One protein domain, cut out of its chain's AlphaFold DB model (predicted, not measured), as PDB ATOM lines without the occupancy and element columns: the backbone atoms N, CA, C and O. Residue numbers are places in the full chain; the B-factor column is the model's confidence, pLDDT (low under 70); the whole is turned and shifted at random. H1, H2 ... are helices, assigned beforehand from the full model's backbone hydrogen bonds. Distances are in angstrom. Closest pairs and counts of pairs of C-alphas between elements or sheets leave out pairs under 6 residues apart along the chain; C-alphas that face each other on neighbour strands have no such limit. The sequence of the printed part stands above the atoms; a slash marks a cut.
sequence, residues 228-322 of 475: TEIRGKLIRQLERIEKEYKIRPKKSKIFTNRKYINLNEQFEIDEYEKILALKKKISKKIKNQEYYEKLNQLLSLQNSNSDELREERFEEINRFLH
ATOM      1  N   THR A 228     113.512  99.659  82.944       76.50
ATOM      2  CA  THR A 228     112.634  99.023  81.954       76.50
ATOM      3  C   THR A 228     113.261  98.936  80.558       76.50
ATOM      4  O   THR A 228     113.210  97.881  79.924       76.50
ATOM      5  N   GLU A 229     113.866 100.019  80.053       77.44
ATOM      6  CA  GLU A 229     114.546 100.024  78.748       77.44
ATOM      7  C   GLU A 229     115.711  99.014  78.733       77.44
ATOM      8  O   GLU A 229     115.909  98.318  77.729       77.44
ATOM      9  N   ILE A 230     116.449  98.895  79.845       79.12
ATOM     10  CA  ILE A 230     117.545  97.929  80.000       79.12
ATOM     11  C   ILE A 230     117.000  96.494  80.053       79.12
ATOM     12  O   ILE A 230     117.433  95.662  79.251       79.12
ATOM     13  N   ARG A 231     115.996  96.218  80.901       83.38
ATOM     14  CA  ARG A 231     115.319  94.909  81.013       83.38
ATOM     15  C   ARG A 231     114.810  94.428  79.660       83.38
ATOM     16  O   ARG A 231     115.179  93.348  79.203       83.38
ATOM     17  N   GLY A 232     114.045  95.266  78.959       81.25
ATOM     18  CA  GLY A 232     113.516  94.930  77.639       81.25
ATOM     19  C   GLY A 232     114.614  94.666  76.602       81.25
ATOM     20  O   GLY A 232     114.449  93.816  75.728       81.25
ATOM     21  N   LYS A 233     115.759  95.360  76.684       82.62
ATOM     22  CA  LYS A 233     116.911  95.089  75.808       82.62
ATOM     23  C   LYS A 233     117.539  93.728  76.111       82.62
ATOM     24  O   LYS A 233     117.782  92.981  75.167       82.62
ATOM     25  N   LEU A 234     117.798  93.421  77.380       85.06
ATOM     26  CA  LEU A 234     118.396  92.153  77.802       85.06
ATOM     27  C   LEU A 234     117.493  90.970  77.448       85.06
ATOM     28  O   LEU A 234     117.964  90.013  76.843       85.06
ATOM     29  N   ILE A 235     116.185  91.078  77.702       87.56
ATOM     30  CA  ILE A 235     115.204  90.050  77.329       87.56
ATOM     31  C   ILE A 235     115.237  89.779  75.821       87.56
ATOM     32  O   ILE A 235     115.345  88.625  75.423       87.56
ATOM     33  N   ARG A 236     115.238  90.817  74.972       86.06
ATOM     34  CA  ARG A 236     115.343  90.638  73.509       86.06
ATOM     35  C   ARG A 236     116.647  89.971  73.075       86.06
ATOM     36  O   ARG A 236     116.665  89.261  72.074       86.06
ATOM     37  N   GLN A 237     117.745  90.226  73.784       88.25
ATOM     38  CA  GLN A 237     119.019  89.572  73.499       88.25
ATOM     39  C   GLN A 237     118.999  88.093  73.914       88.25
ATOM     40  O   GLN A 237     119.454  87.260  73.138       88.25
ATOM     41  N   LEU A 238     118.415  87.760  75.069       90.06
ATOM     42  CA  LEU A 238     118.189  86.371  75.490       90.06
ATOM     43  C   LEU A 238     117.280  85.630  74.494       90.06
ATOM     44  O   LEU A 238     117.621  84.544  74.043       90.06
ATOM     45  N   GLU A 239     116.176  86.253  74.067       89.06
ATOM     46  CA  GLU A 239     115.258  85.702  73.056       89.06
ATOM     47  C   GLU A 239     115.928  85.478  71.692       89.06
ATOM     48  O   GLU A 239     115.511  84.601  70.936       89.06
ATOM     49  N   ARG A 240     116.946  86.274  71.337       89.12
ATOM     50  CA  ARG A 240     117.721  86.065  70.108       89.12
ATOM     51  C   ARG A 240     118.565  84.797  70.208       89.12
ATOM     52  O   ARG A 240     118.496  83.980  69.299       89.12
ATOM     53  N   ILE A 241     119.279  84.622  71.317       89.94
ATOM     54  CA  ILE A 241     120.078  83.417  71.568       89.94
ATOM     55  C   ILE A 241     119.158  82.189  71.648       89.94
ATOM     56  O   ILE A 241     119.433  81.169  71.036       89.94
ATOM     57  N   GLU A 242     118.000  82.291  72.306       90.31
ATOM     58  CA  GLU A 242     116.992  81.216  72.337       90.31
ATOM     59  C   GLU A 242     116.606  80.722  70.939       90.31
ATOM     60  O   GLU A 242     116.545  79.514  70.711       90.31
ATOM     61  N   LYS A 243     116.391  81.643  69.989       88.56
ATOM     62  CA  LYS A 243     116.067  81.288  68.601       88.56
ATOM     63  C   LYS A 243     117.200  80.535  67.910       88.56
ATOM     64  O   LYS A 243     116.911  79.612  67.155       88.56
ATOM     65  N   GLU A 244     118.454  80.908  68.163       90.88
ATOM     66  CA  GLU A 244     119.634  80.226  67.605       90.88
ATOM     67  C   GLU A 244     119.693  78.757  68.059       90.88
ATOM     68  O   GLU A 244     120.043  77.878  67.278       90.88
ATOM     69  N   TYR A 245     119.214  78.469  69.271       89.94
ATOM     70  CA  TYR A 245     119.091  77.114  69.822       89.94
ATOM     71  C   TYR A 245     117.722  76.458  69.562       89.94
ATOM     72  O   TYR A 245     117.362  75.488  70.230       89.94
ATOM     73  N   LYS A 246     116.932  76.975  68.608       87.38
ATOM     74  CA  LYS A 246     115.587  76.475  68.253       87.38
ATOM     75  C   LYS A 246     114.593  76.440  69.429       87.38
ATOM     76  O   LYS A 246     113.577  75.750  69.373       87.38
ATOM     77  N   ILE A 247     114.834  77.220  70.483       84.62
ATOM     78  CA  ILE A 247     113.894  77.397  71.592       84.62
ATOM     79  C   ILE A 247     112.911  78.497  71.202       84.62
ATOM     80  O   ILE A 247     113.304  79.629  70.924       84.62
ATOM     81  N   ARG A 248     111.609  78.182  71.177       76.69
ATOM     82  CA  ARG A 248     110.567  79.158  70.832       76.69
ATOM     83  C   ARG A 248     110.497  80.239  71.923       76.69
ATOM     84  O   ARG A 248     110.076  79.929  73.039       76.69
ATOM     85  N   PRO A 249     110.850  81.506  71.633       66.94
ATOM     86  CA  PRO A 249     110.776  82.555  72.639       66.94
ATOM     87  C   PRO A 249     109.306  82.860  72.935       66.94
ATOM     88  O   PRO A 249     108.510  83.092  72.017       66.94
ATOM     89  N   LYS A 250     108.925  82.902  74.217       65.81
ATOM     90  CA  LYS A 250     107.654  83.525  74.603       65.81
ATOM     91  C   LYS A 250     107.768  85.015  74.288       65.81
ATOM     92  O   LYS A 250     108.532  85.711  74.946       65.81
ATOM     93  N   LYS A 251     107.019  85.500  73.292       58.84
ATOM     94  CA  LYS A 251     106.926  86.938  73.002       58.84
ATOM     95  C   LYS A 251     106.373  87.641  74.242       58.84
ATOM     96  O   LYS A 251     105.187  87.522  74.538       58.84
ATOM     97  N   SER A 252     107.223  88.367  74.959       56.41
ATOM     98  CA  SER A 252     106.775  89.212  76.061       56.41
ATOM     99  C   SER A 252     106.015  90.417  75.491       56.41
ATOM    100  O   SER A 252     106.595  91.293  74.852       56.41
ATOM    101  N   LYS A 253     104.689  90.470  75.698       52.59
ATOM    102  CA  LYS A 253     103.851  91.627  75.304       52.59
ATOM    103  C   LYS A 253     104.265  92.929  76.018       52.59
ATOM    104  O   LYS A 253     103.915  94.015  75.575       52.59
ATOM    105  N   ILE A 254     105.035  92.813  77.100       53.62
ATOM    106  CA  ILE A 254     105.320  93.871  78.081       53.62
ATOM    107  C   ILE A 254     106.386  94.866  77.597       53.62
ATOM    108  O   ILE A 254     106.405  96.012  78.028       53.62
ATOM    109  N   PHE A 255     107.254  94.482  76.653       54.78
ATOM    110  CA  PHE A 255     108.418  95.306  76.282       54.78
ATOM    111  C   PHE A 255     108.392  95.846  74.847       54.78
ATOM    112  O   PHE A 255     109.403  96.375  74.358       54.78
ATOM    113  N   THR A 256     107.252  95.743  74.158       45.81
ATOM    114  CA  THR A 256     107.040  96.379  72.855       45.81
ATOM    115  C   THR A 256     106.643  97.842  73.044       45.81
ATOM    116  O   THR A 256     105.563  98.149  73.526       45.81
ATOM    117  N   ASN A 257     107.573  98.729  72.686       46.72
ATOM    118  CA  ASN A 257     107.471 100.187  72.572       46.72
ATOM    119  C   ASN A 257     106.074 100.833  72.746       46.72
ATOM    120  O   ASN A 257     105.200 100.664  71.905       46.72
ATOM    121  N   ARG A 258     106.015 101.780  73.700       46.94
ATOM    122  CA  ARG A 258     105.063 102.906  73.822       46.94
ATOM    123  C   ARG A 258     103.630 102.575  74.271       46.94
ATOM    124  O   ARG A 258     102.727 102.531  73.445       46.94
ATOM    125  N   LYS A 259     103.406 102.594  75.589       37.81
ATOM    126  CA  LYS A 259     102.319 103.349  76.259       37.81
ATOM    127  C   LYS A 259     102.500 103.244  77.779       37.81
ATOM    128  O   LYS A 259     101.970 102.354  78.418       37.81
ATOM    129  N   TYR A 260     103.293 104.154  78.344       41.62
ATOM    130  CA  TYR A 260     103.419 104.322  79.795       41.62
ATOM    131  C   TYR A 260     102.472 105.426  80.254       41.62
ATOM    132  O   TYR A 260     102.908 106.550  80.479       41.62
ATOM    133  N   ILE A 261     101.180 105.108  80.292       35.72
ATOM    134  CA  ILE A 261     100.154 105.802  81.078       35.72
ATOM    135  C   ILE A 261      99.122 104.708  81.403       35.72
ATOM    136  O   ILE A 261      98.489 104.203  80.480       35.72
ATOM    137  N   ASN A 262      98.998 104.330  82.677       35.19
ATOM    138  CA  ASN A 262      97.997 103.405  83.245       35.19
ATOM    139  C   ASN A 262      98.191 101.890  83.042       35.19
ATOM    140  O   ASN A 262      97.291 101.214  82.549       35.19
ATOM    141  N   LEU A 263      99.305 101.325  83.512       37.22
ATOM    142  CA  LEU A 263      99.328  99.916  83.929       37.22
ATOM    143  C   LEU A 263      99.745  99.855  85.400       37.22
ATOM    144  O   LEU A 263     100.622 100.602  85.828       37.22
ATOM    145  N   ASN A 264      99.042  99.029  86.173       46.59
ATOM    146  CA  ASN A 264      99.212  98.891  87.616       46.59
ATOM    147  C   ASN A 264     100.613  98.319  87.903       46.59
ATOM    148  O   ASN A 264     100.949  97.269  87.352       46.59
ATOM    149  N   GLU A 265     101.426  98.987  88.732       56.31
ATOM    150  CA  GLU A 265     102.834  98.614  88.984       56.31
ATOM    151  C   GLU A 265     102.986  97.147  89.424       56.31
ATOM    152  O   GLU A 265     103.937  96.476  89.025       56.31
ATOM    153  N   GLN A 266     101.996  96.615  90.149       56.25
ATOM    154  CA  GLN A 266     101.976  95.229  90.619       56.25
ATOM    155  C   GLN A 266     101.919  94.193  89.480       56.25
ATOM    156  O   GLN A 266     102.617  93.185  89.519       56.25
ATOM    157  N   PHE A 267     101.150  94.455  88.417       56.91
ATOM    158  CA  PHE A 267     101.018  93.528  87.285       56.91
ATOM    159  C   PHE A 267     102.319  93.419  86.470       56.91
ATOM    160  O   PHE A 267     102.638  92.359  85.927       56.91
ATOM    161  N   GLU A 268     103.095  94.507  86.388       64.81
ATOM    162  CA  GLU A 268     104.400  94.498  85.716       64.81
ATOM    163  C   GLU A 268     105.448  93.682  86.492       64.81
ATOM    164  O   GLU A 268     106.323  93.074  85.868       64.81
ATOM    165  N   ILE A 269     105.355  93.643  87.826       67.88
ATOM    166  CA  ILE A 269     106.260  92.878  88.697       67.88
ATOM    167  C   ILE A 269     106.025  91.373  88.516       67.88
ATOM    168  O   ILE A 269     106.960  90.657  88.148       67.88
ATOM    169  N   ASP A 270     104.781  90.910  88.660       71.81
ATOM    170  CA  ASP A 270     104.444  89.480  88.613       71.81
ATOM    171  C   ASP A 270     104.809  88.835  87.265       71.81
ATOM    172  O   ASP A 270     105.342  87.724  87.186       71.81
ATOM    173  N   GLU A 271     104.550  89.531  86.158       74.31
ATOM    174  CA  GLU A 271     104.923  89.032  84.836       74.31
ATOM    175  C   GLU A 271     106.442  89.044  84.601       74.31
ATOM    176  O   GLU A 271     106.980  88.145  83.944       74.31
ATOM    177  N   TYR A 272     107.160  90.032  85.140       78.12
ATOM    178  CA  TYR A 272     108.615  90.078  85.039       78.12
ATOM    179  C   TYR A 272     109.271  88.909  85.786       78.12
ATOM    180  O   TYR A 272     110.192  88.277  85.254       78.12
ATOM    181  N   GLU A 273     108.758  88.544  86.962       82.69
ATOM    182  CA  GLU A 273     109.224  87.379  87.719       82.69
ATOM    183  C   GLU A 273     108.994  86.063  86.969       82.69
ATOM    184  O   GLU A 273     109.900  85.224  86.883       82.69
ATOM    185  N   LYS A 274     107.830  85.902  86.324       84.00
ATOM    186  CA  LYS A 274     107.556  84.741  85.457       84.00
ATOM    187  C   LYS A 274     108.547  84.652  84.298       84.00
ATOM    188  O   LYS A 274     109.029  83.558  83.977       84.00
ATOM    189  N   ILE A 275     108.873  85.783  83.667       83.94
ATOM    190  CA  ILE A 275     109.877  85.835  82.596       83.94
ATOM    191  C   ILE A 275     111.236  85.393  83.139       83.94
ATOM    192  O   ILE A 275     111.864  84.514  82.552       83.94
ATOM    193  N   LEU A 276     111.678  85.935  84.273       87.25
ATOM    194  CA  LEU A 276     112.950  85.574  84.897       87.25
ATOM    195  C   LEU A 276     113.044  84.086  85.239       87.25
ATOM    196  O   LEU A 276     114.047  83.442  84.913       87.25
ATOM    197  N   ALA A 277     111.998  83.513  85.839       88.81
ATOM    198  CA  ALA A 277     111.936  82.088  86.152       88.81
ATOM    199  C   ALA A 277     112.084  81.223  84.889       88.81
ATOM    200  O   ALA A 277     112.825  80.234  84.883       88.81
ATOM    201  N   LEU A 278     111.439  81.620  83.787       88.62
ATOM    202  CA  LEU A 278     111.590  80.951  82.498       88.62
ATOM    203  C   LEU A 278     113.019  81.077  81.953       88.62
ATOM    204  O   LEU A 278     113.603  80.071  81.544       88.62
ATOM    205  N   LYS A 279     113.606  82.280  81.975       90.38
ATOM    206  CA  LYS A 279     114.969  82.502  81.468       90.38
ATOM    207  C   LYS A 279     116.007  81.693  82.252       90.38
ATOM    208  O   LYS A 279     116.908  81.139  81.622       90.38
ATOM    209  N   LYS A 280     115.839  81.526  83.573       91.88
ATOM    210  CA  LYS A 280     116.658  80.622  84.411       91.88
ATOM    211  C   LYS A 280     116.563  79.163  83.953       91.88
ATOM    212  O   LYS A 280     117.590  78.504  83.805       91.88
ATOM    213  N   LYS A 281     115.351  78.658  83.687       90.50
ATOM    214  CA  LYS A 281     115.144  77.283  83.185       90.50
ATOM    215  C   LYS A 281     115.814  77.068  81.826       90.50
ATOM    216  O   LYS A 281     116.446  76.038  81.615       90.50
ATOM    217  N   ILE A 282     115.711  78.045  80.927       89.50
ATOM    218  CA  ILE A 282     116.343  78.005  79.602       89.50
ATOM    219  C   ILE A 282     117.873  78.025  79.713       89.50
ATOM    220  O   ILE A 282     118.530  77.235  79.038       89.50
ATOM    221  N   SER A 283     118.441  78.848  80.603       92.12
ATOM    222  CA  SER A 283     119.896  78.925  80.814       92.12
ATOM    223  C   SER A 283     120.516  77.558  81.102       92.12
ATOM    224  O   SER A 283     121.578  77.241  80.569       92.12
ATOM    225  N   LYS A 284     119.834  76.730  81.910       90.12
ATOM    226  CA  LYS A 284     120.279  75.370  82.256       90.12
ATOM    227  C   LYS A 284     120.303  74.426  81.047       90.12
ATOM    228  O   LYS A 284     121.111  73.504  81.024       90.12
ATOM    229  N   LYS A 285     119.431  74.655  80.057       87.50
ATOM    230  CA  LYS A 285     119.336  73.848  78.828       87.50
ATOM    231  C   LYS A 285     120.363  74.263  77.780       87.50
ATOM    232  O   LYS A 285     121.015  73.405  77.207       87.50
ATOM    233  N   ILE A 286     120.488  75.568  77.529       87.25
ATOM    234  CA  ILE A 286     121.333  76.097  76.450       87.25
ATOM    235  C   ILE A 286     122.832  75.984  76.799       87.25
ATOM    236  O   ILE A 286     123.645  75.802  75.897       87.25
ATOM    237  N   LYS A 287     123.212  76.097  78.085       85.12
ATOM    238  CA  LYS A 287     124.619  76.112  78.548       85.12
ATOM    239  C   LYS A 287     125.521  77.072  77.740       85.12
ATOM    240  O   LYS A 287     126.688  76.790  77.495       85.12
ATOM    241  N   ASN A 288     124.978  78.217  77.326       91.38
ATOM    242  CA  ASN A 288     125.700  79.249  76.581       91.38
ATOM    243  C   ASN A 288     126.176  80.355  77.532       91.38
ATOM    244  O   ASN A 288     125.385  80.893  78.312       91.38
ATOM    245  N   GLN A 289     127.462  80.696  77.449       90.81
ATOM    246  CA  GLN A 289     128.088  81.683  78.328       90.81
ATOM    247  C   GLN A 289     127.491  83.086  78.147       90.81
ATOM    248  O   GLN A 289     127.126  83.724  79.132       90.81
ATOM    249  N   GLU A 290     127.310  83.546  76.907       91.38
ATOM    250  CA  GLU A 290     126.717  84.859  76.634       91.38
ATOM    251  C   GLU A 290     125.275  84.947  77.178       91.38
ATOM    252  O   GLU A 290     124.865  85.975  77.725       91.38
ATOM    253  N   TYR A 291     124.496  83.868  77.073       93.81
ATOM    254  CA  TYR A 291     123.156  83.799  77.653       93.81
ATOM    255  C   TYR A 291     123.203  83.956  79.178       93.81
ATOM    256  O   TYR A 291     122.435  84.735  79.747       93.81
ATOM    257  N   TYR A 292     124.116  83.237  79.835       91.81
ATOM    258  CA  TYR A 292     124.295  83.291  81.284       91.81
ATOM    259  C   TYR A 292     124.692  84.696  81.759       91.81
ATOM    260  O   TYR A 292     124.076  85.235  82.679       91.81
ATOM    261  N   GLU A 293     125.638  85.345  81.077       90.81
ATOM    262  CA  GLU A 293     126.065  86.715  81.380       90.81
ATOM    263  C   GLU A 293     124.904  87.717  81.290       90.81
ATOM    264  O   GLU A 293     124.706  88.542  82.186       90.81
ATOM    265  N   LYS A 294     124.086  87.635  80.234       91.62
ATOM    266  CA  LYS A 294     122.917  88.514  80.072       91.62
ATOM    267  C   LYS A 294     121.825  88.240  81.101       91.62
ATOM    268  O   LYS A 294     121.169  89.181  81.549       91.62
ATOM    269  N   LEU A 295     121.611  86.977  81.468       92.62
ATOM    270  CA  LEU A 295     120.667  86.610  82.520       92.62
ATOM    271  C   LEU A 295     121.128  87.154  83.877       92.62
ATOM    272  O   LEU A 295     120.315  87.715  84.607       92.62
ATOM    273  N   ASN A 296     122.422  87.071  84.184       89.81
ATOM    274  CA  ASN A 296     122.979  87.643  85.408       89.81
ATOM    275  C   ASN A 296     122.839  89.167  85.454       89.81
ATOM    276  O   ASN A 296     122.470  89.702  86.495       89.81
ATOM    277  N   GLN A 297     123.029  89.871  84.333       87.50
ATOM    278  CA  GLN A 297     122.737  91.311  84.259       87.50
ATOM    279  C   GLN A 297     121.259  91.608  84.555       87.50
ATOM    280  O   GLN A 297     120.941  92.567  85.254       87.50
ATOM    281  N   LEU A 298     120.346  90.773  84.052       87.94
ATOM    282  CA  LEU A 298     118.911  90.929  84.290       87.94
ATOM    283  C   LEU A 298     118.532  90.681  85.763       87.94
ATOM    284  O   LEU A 298     117.673  91.385  86.295       87.94
ATOM    285  N   LEU A 299     119.187  89.715  86.416       88.31
ATOM    286  CA  LEU A 299     119.026  89.413  87.844       88.31
ATOM    287  C   LEU A 299     119.619  90.508  88.733       88.31
ATOM    288  O   LEU A 299     118.979  90.933  89.688       88.31
ATOM    289  N   SER A 300     120.800  91.016  88.385       84.69
ATOM    290  CA  SER A 300     121.412  92.155  89.074       84.69
ATOM    291  C   SER A 300     120.476  93.370  89.054       84.69
ATOM    292  O   SER A 300     120.180  93.914  90.109       84.69
ATOM    293  N   LEU A 301     119.875  93.701  87.905       81.56
ATOM    294  CA  LEU A 301     118.893  94.794  87.785       81.56
ATOM    295  C   LEU A 301     117.576  94.576  88.547       81.56
ATOM    296  O   LEU A 301     116.790  95.518  88.687       81.56
ATOM    297  N   GLN A 302     117.263  93.339  88.937       81.25
ATOM    298  CA  GLN A 302     116.118  93.051  89.803       81.25
ATOM    299  C   GLN A 302     116.467  93.327  91.266       81.25
ATOM    300  O   GLN A 302     115.635  93.865  91.989       81.25
ATOM    301  N   ASN A 303     117.690  92.980  91.668       80.75
ATOM    302  CA  ASN A 303     118.153  93.076  93.049       80.75
ATOM    303  C   ASN A 303     118.751  94.446  93.394       80.75
ATOM    304  O   ASN A 303     118.931  94.743  94.572       80.75
ATOM    305  N   SER A 304     119.064  95.274  92.394       77.56
ATOM    306  CA  SER A 304     119.620  96.602  92.630       77.56
ATOM    307  C   SER A 304     118.670  97.491  93.416       77.56
ATOM    308  O   SER A 304     117.497  97.662  93.070       77.56
ATOM    309  N   ASN A 305     119.214  98.121  94.454       81.69
ATOM    310  CA  ASN A 305     118.485  99.091  95.254       81.69
ATOM    311  C   ASN A 305     118.346 100.445  94.522       81.69
ATOM    312  O   ASN A 305     118.904 100.692  93.447       81.69
ATOM    313  N   SER A 306     117.571 101.357  95.115       74.12
ATOM    314  CA  SER A 306     117.274 102.656  94.501       74.12
ATOM    315  C   SER A 306     118.491 103.578  94.346       74.12
ATOM    316  O   SER A 306     118.464 104.469  93.488       74.12
ATOM    317  N   ASP A 307     119.535 103.383  95.154       73.81
ATOM    318  CA  ASP A 307     120.753 104.188  95.130       73.81
ATOM    319  C   ASP A 307     121.719 103.691  94.047       73.81
ATOM    320  O   ASP A 307     122.183 104.504  93.251       73.81
ATOM    321  N   GLU A 308     121.897 102.377  93.886       73.19
ATOM    322  CA  GLU A 308     122.668 101.786  92.776       73.19
ATOM    323  C   GLU A 308     122.109 102.205  91.408       73.19
ATOM    324  O   GLU A 308     122.823 102.714  90.540       73.19
ATOM    325  N   LEU A 309     120.787 102.092  91.232       75.38
ATOM    326  CA  LEU A 309     120.116 102.532  90.004       75.38
ATOM    327  C   LEU A 309     120.249 104.044  89.777       75.38
ATOM    328  O   LEU A 309     120.102 104.525  88.650       75.38
ATOM    329  N   ARG A 310     120.468 104.825  90.838       78.94
ATOM    330  CA  ARG A 310     120.696 106.269  90.744       78.94
ATOM    331  C   ARG A 310     122.131 106.567  90.334       78.94
ATOM    332  O   ARG A 310     122.319 107.436  89.479       78.94
ATOM    333  N   GLU A 311     123.106 105.868  90.899       77.31
ATOM    334  CA  GLU A 311     124.516 105.993  90.531       77.31
ATOM    335  C   GLU A 311     124.737 105.651  89.058       77.31
ATOM    336  O   GLU A 311     125.308 106.465  88.329       77.31
ATOM    337  N   GLU A 312     124.160 104.554  88.561       76.12
ATOM    338  CA  GLU A 312     124.268 104.185  87.143       76.12
ATOM    339  C   GLU A 312     123.695 105.282  86.221       76.12
ATOM    340  O   GLU A 312     124.297 105.654  85.205       76.12
ATOM    341  N   ARG A 313     122.561 105.890  86.604       83.94
ATOM    342  CA  ARG A 313     121.994 107.039  85.873       83.94
ATOM    343  C   ARG A 313     122.932 108.241  85.898       83.94
ATOM    344  O   ARG A 313     123.088 108.911  84.875       83.94
ATOM    345  N   PHE A 314     123.538 108.541  87.048       84.88
ATOM    346  CA  PHE A 314     124.506 109.631  87.175       84.88
ATOM    347  C   PHE A 314     125.707 109.387  86.263       84.88
ATOM    348  O   PHE A 314     126.120 110.305  85.554       84.88
ATOM    349  N   GLU A 315     126.210 108.157  86.195       78.25
ATOM    350  CA  GLU A 315     127.301 107.770  85.306       78.25
ATOM    351  C   GLU A 315     126.934 107.859  83.822       78.25
ATOM    352  O   GLU A 315     127.731 108.350  83.019       78.25
ATOM    353  N   GLU A 316     125.748 107.402  83.412       80.12
ATOM    354  CA  GLU A 316     125.274 107.537  82.027       80.12
ATOM    355  C   GLU A 316     125.177 109.006  81.604       80.12
ATOM    356  O   GLU A 316     125.710 109.396  80.556       80.12
ATOM    357  N   ILE A 317     124.572 109.846  82.446       86.75
ATOM    358  CA  ILE A 317     124.443 111.276  82.167       86.75
ATOM    359  C   ILE A 317     125.821 111.949  82.195       86.75
ATOM    360  O   ILE A 317     126.114 112.781  81.334       86.75
ATOM    361  N   ASN A 318     126.703 111.571  83.124       84.94
ATOM    362  CA  ASN A 318     128.072 112.077  83.188       84.94
ATOM    363  C   ASN A 318     128.855 111.733  81.909       84.94
ATOM    364  O   ASN A 318     129.448 112.612  81.277       84.94
ATOM    365  N   ARG A 319     128.776 110.476  81.449       78.06
ATOM    366  CA  ARG A 319     129.348 110.040  80.165       78.06
ATOM    367  C   ARG A 319     128.794 110.857  79.004       78.06
ATOM    368  O   ARG A 319     129.560 111.266  78.129       78.06
ATOM    369  N   PHE A 320     127.489 111.131  78.987       86.56
ATOM    370  CA  PHE A 320     126.888 112.000  77.979       86.56
ATOM    371  C   PHE A 320     127.455 113.425  78.035       86.56
ATOM    372  O   PHE A 320     127.891 113.935  77.002       86.56
ATOM    373  N   LEU A 321     127.488 114.058  79.213       88.19
ATOM    374  CA  LEU A 321     127.995 115.419  79.397       88.19
ATOM    375  C   LEU A 321     129.431 115.537  78.887       88.19
ATOM    376  O   LEU A 321     129.700 116.374  78.025       88.19
ATOM    377  N   HIS A 322     130.324 114.644  79.316       83.69
ATOM    378  CA  HIS A 322     131.715 114.637  78.866       83.69
ATOM    379  C   HIS A 322     131.840 114.412  77.357       83.69
ATOM    380  O   HIS A 322     132.513 115.175  76.662       83.69
TER     381      HIS A 322
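AT A GLANCE: This is residues 228 to 322 of the 475 residues of an uncharacterized protein of Candidatus Nitrosarchaeum limnium BG20 (UniProt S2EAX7). Three helices, H1, H2 and H3, lie side by side as a small bundle with their centres in a triangle, and H4 sticks out from it as a free arm with residues 310 to 322. The long link from H1 to H2 swings out from the bundle, and its residues 258 to 264 stand free together with residues 265 to 267 of H2. The printed part has 95 residues with four named helices, H1 to H4 in chain order, and no named strand: the class is all helix. It is only just compact, close to loose, with a radius of gyration of the C-alphas of 14.8 A and spans of 42 by 33 by 22 A.

HOW THE PARTS SIT: H2, residues 265 to 286, and H3, residues 289 to 303, form a helical hairpin. They touch, H2 with residues 276 to 283 alone, the closest C-alphas being those of Ser 283 and Tyr 292, 6.2 A apart; the tilt is shallow, 25 degrees, opposite ways. H1, residues 228 to 244, touches H3, with the C-alphas of Leu 238 and Tyr 291 closest at 6.0 A, also at a shallow tilt of 25 degrees, opposite ways. H1 and H2 only just touch, with 3 pairs of C-alphas within 8 A, through residues 238 to 242 and 279 to 286 alone; the closest C-alphas, those of Leu 238 and Lys 279, are 7.8 A apart, and the helices run the same way at a shallow tilt of 30 degrees. H4, residues 308 to 322, is apart from H1 and H2, and only just apart from H3, at 8.1 A between closest C-alphas. Every O i to N i+4 pair is within hydrogen-bond range in H1, H3 and H4, and 17 of 18 are in H2.

IN THESE COORDINATES: H2, the longest, measures 31.7 A from C-alpha 265 to C-alpha 286, H1 24.7 A, H3 21.1 A and H4 21.0 A. H1 begins at C-alpha 228 (112.634, 99.023, 81.954), and H4 ends at C-alpha 322 (131.715, 114.637, 78.866).

THE WHOLE: The C-alphas of Lys 246 and His 322, the two farthest apart, are 42.8 A from each other. The printed part has no cut; the link H1 to H2, 20 residues, is long, and the other two are tight. Residues 249 to 269 have pLDDT under 70, and the mean of the printed part is 77.5.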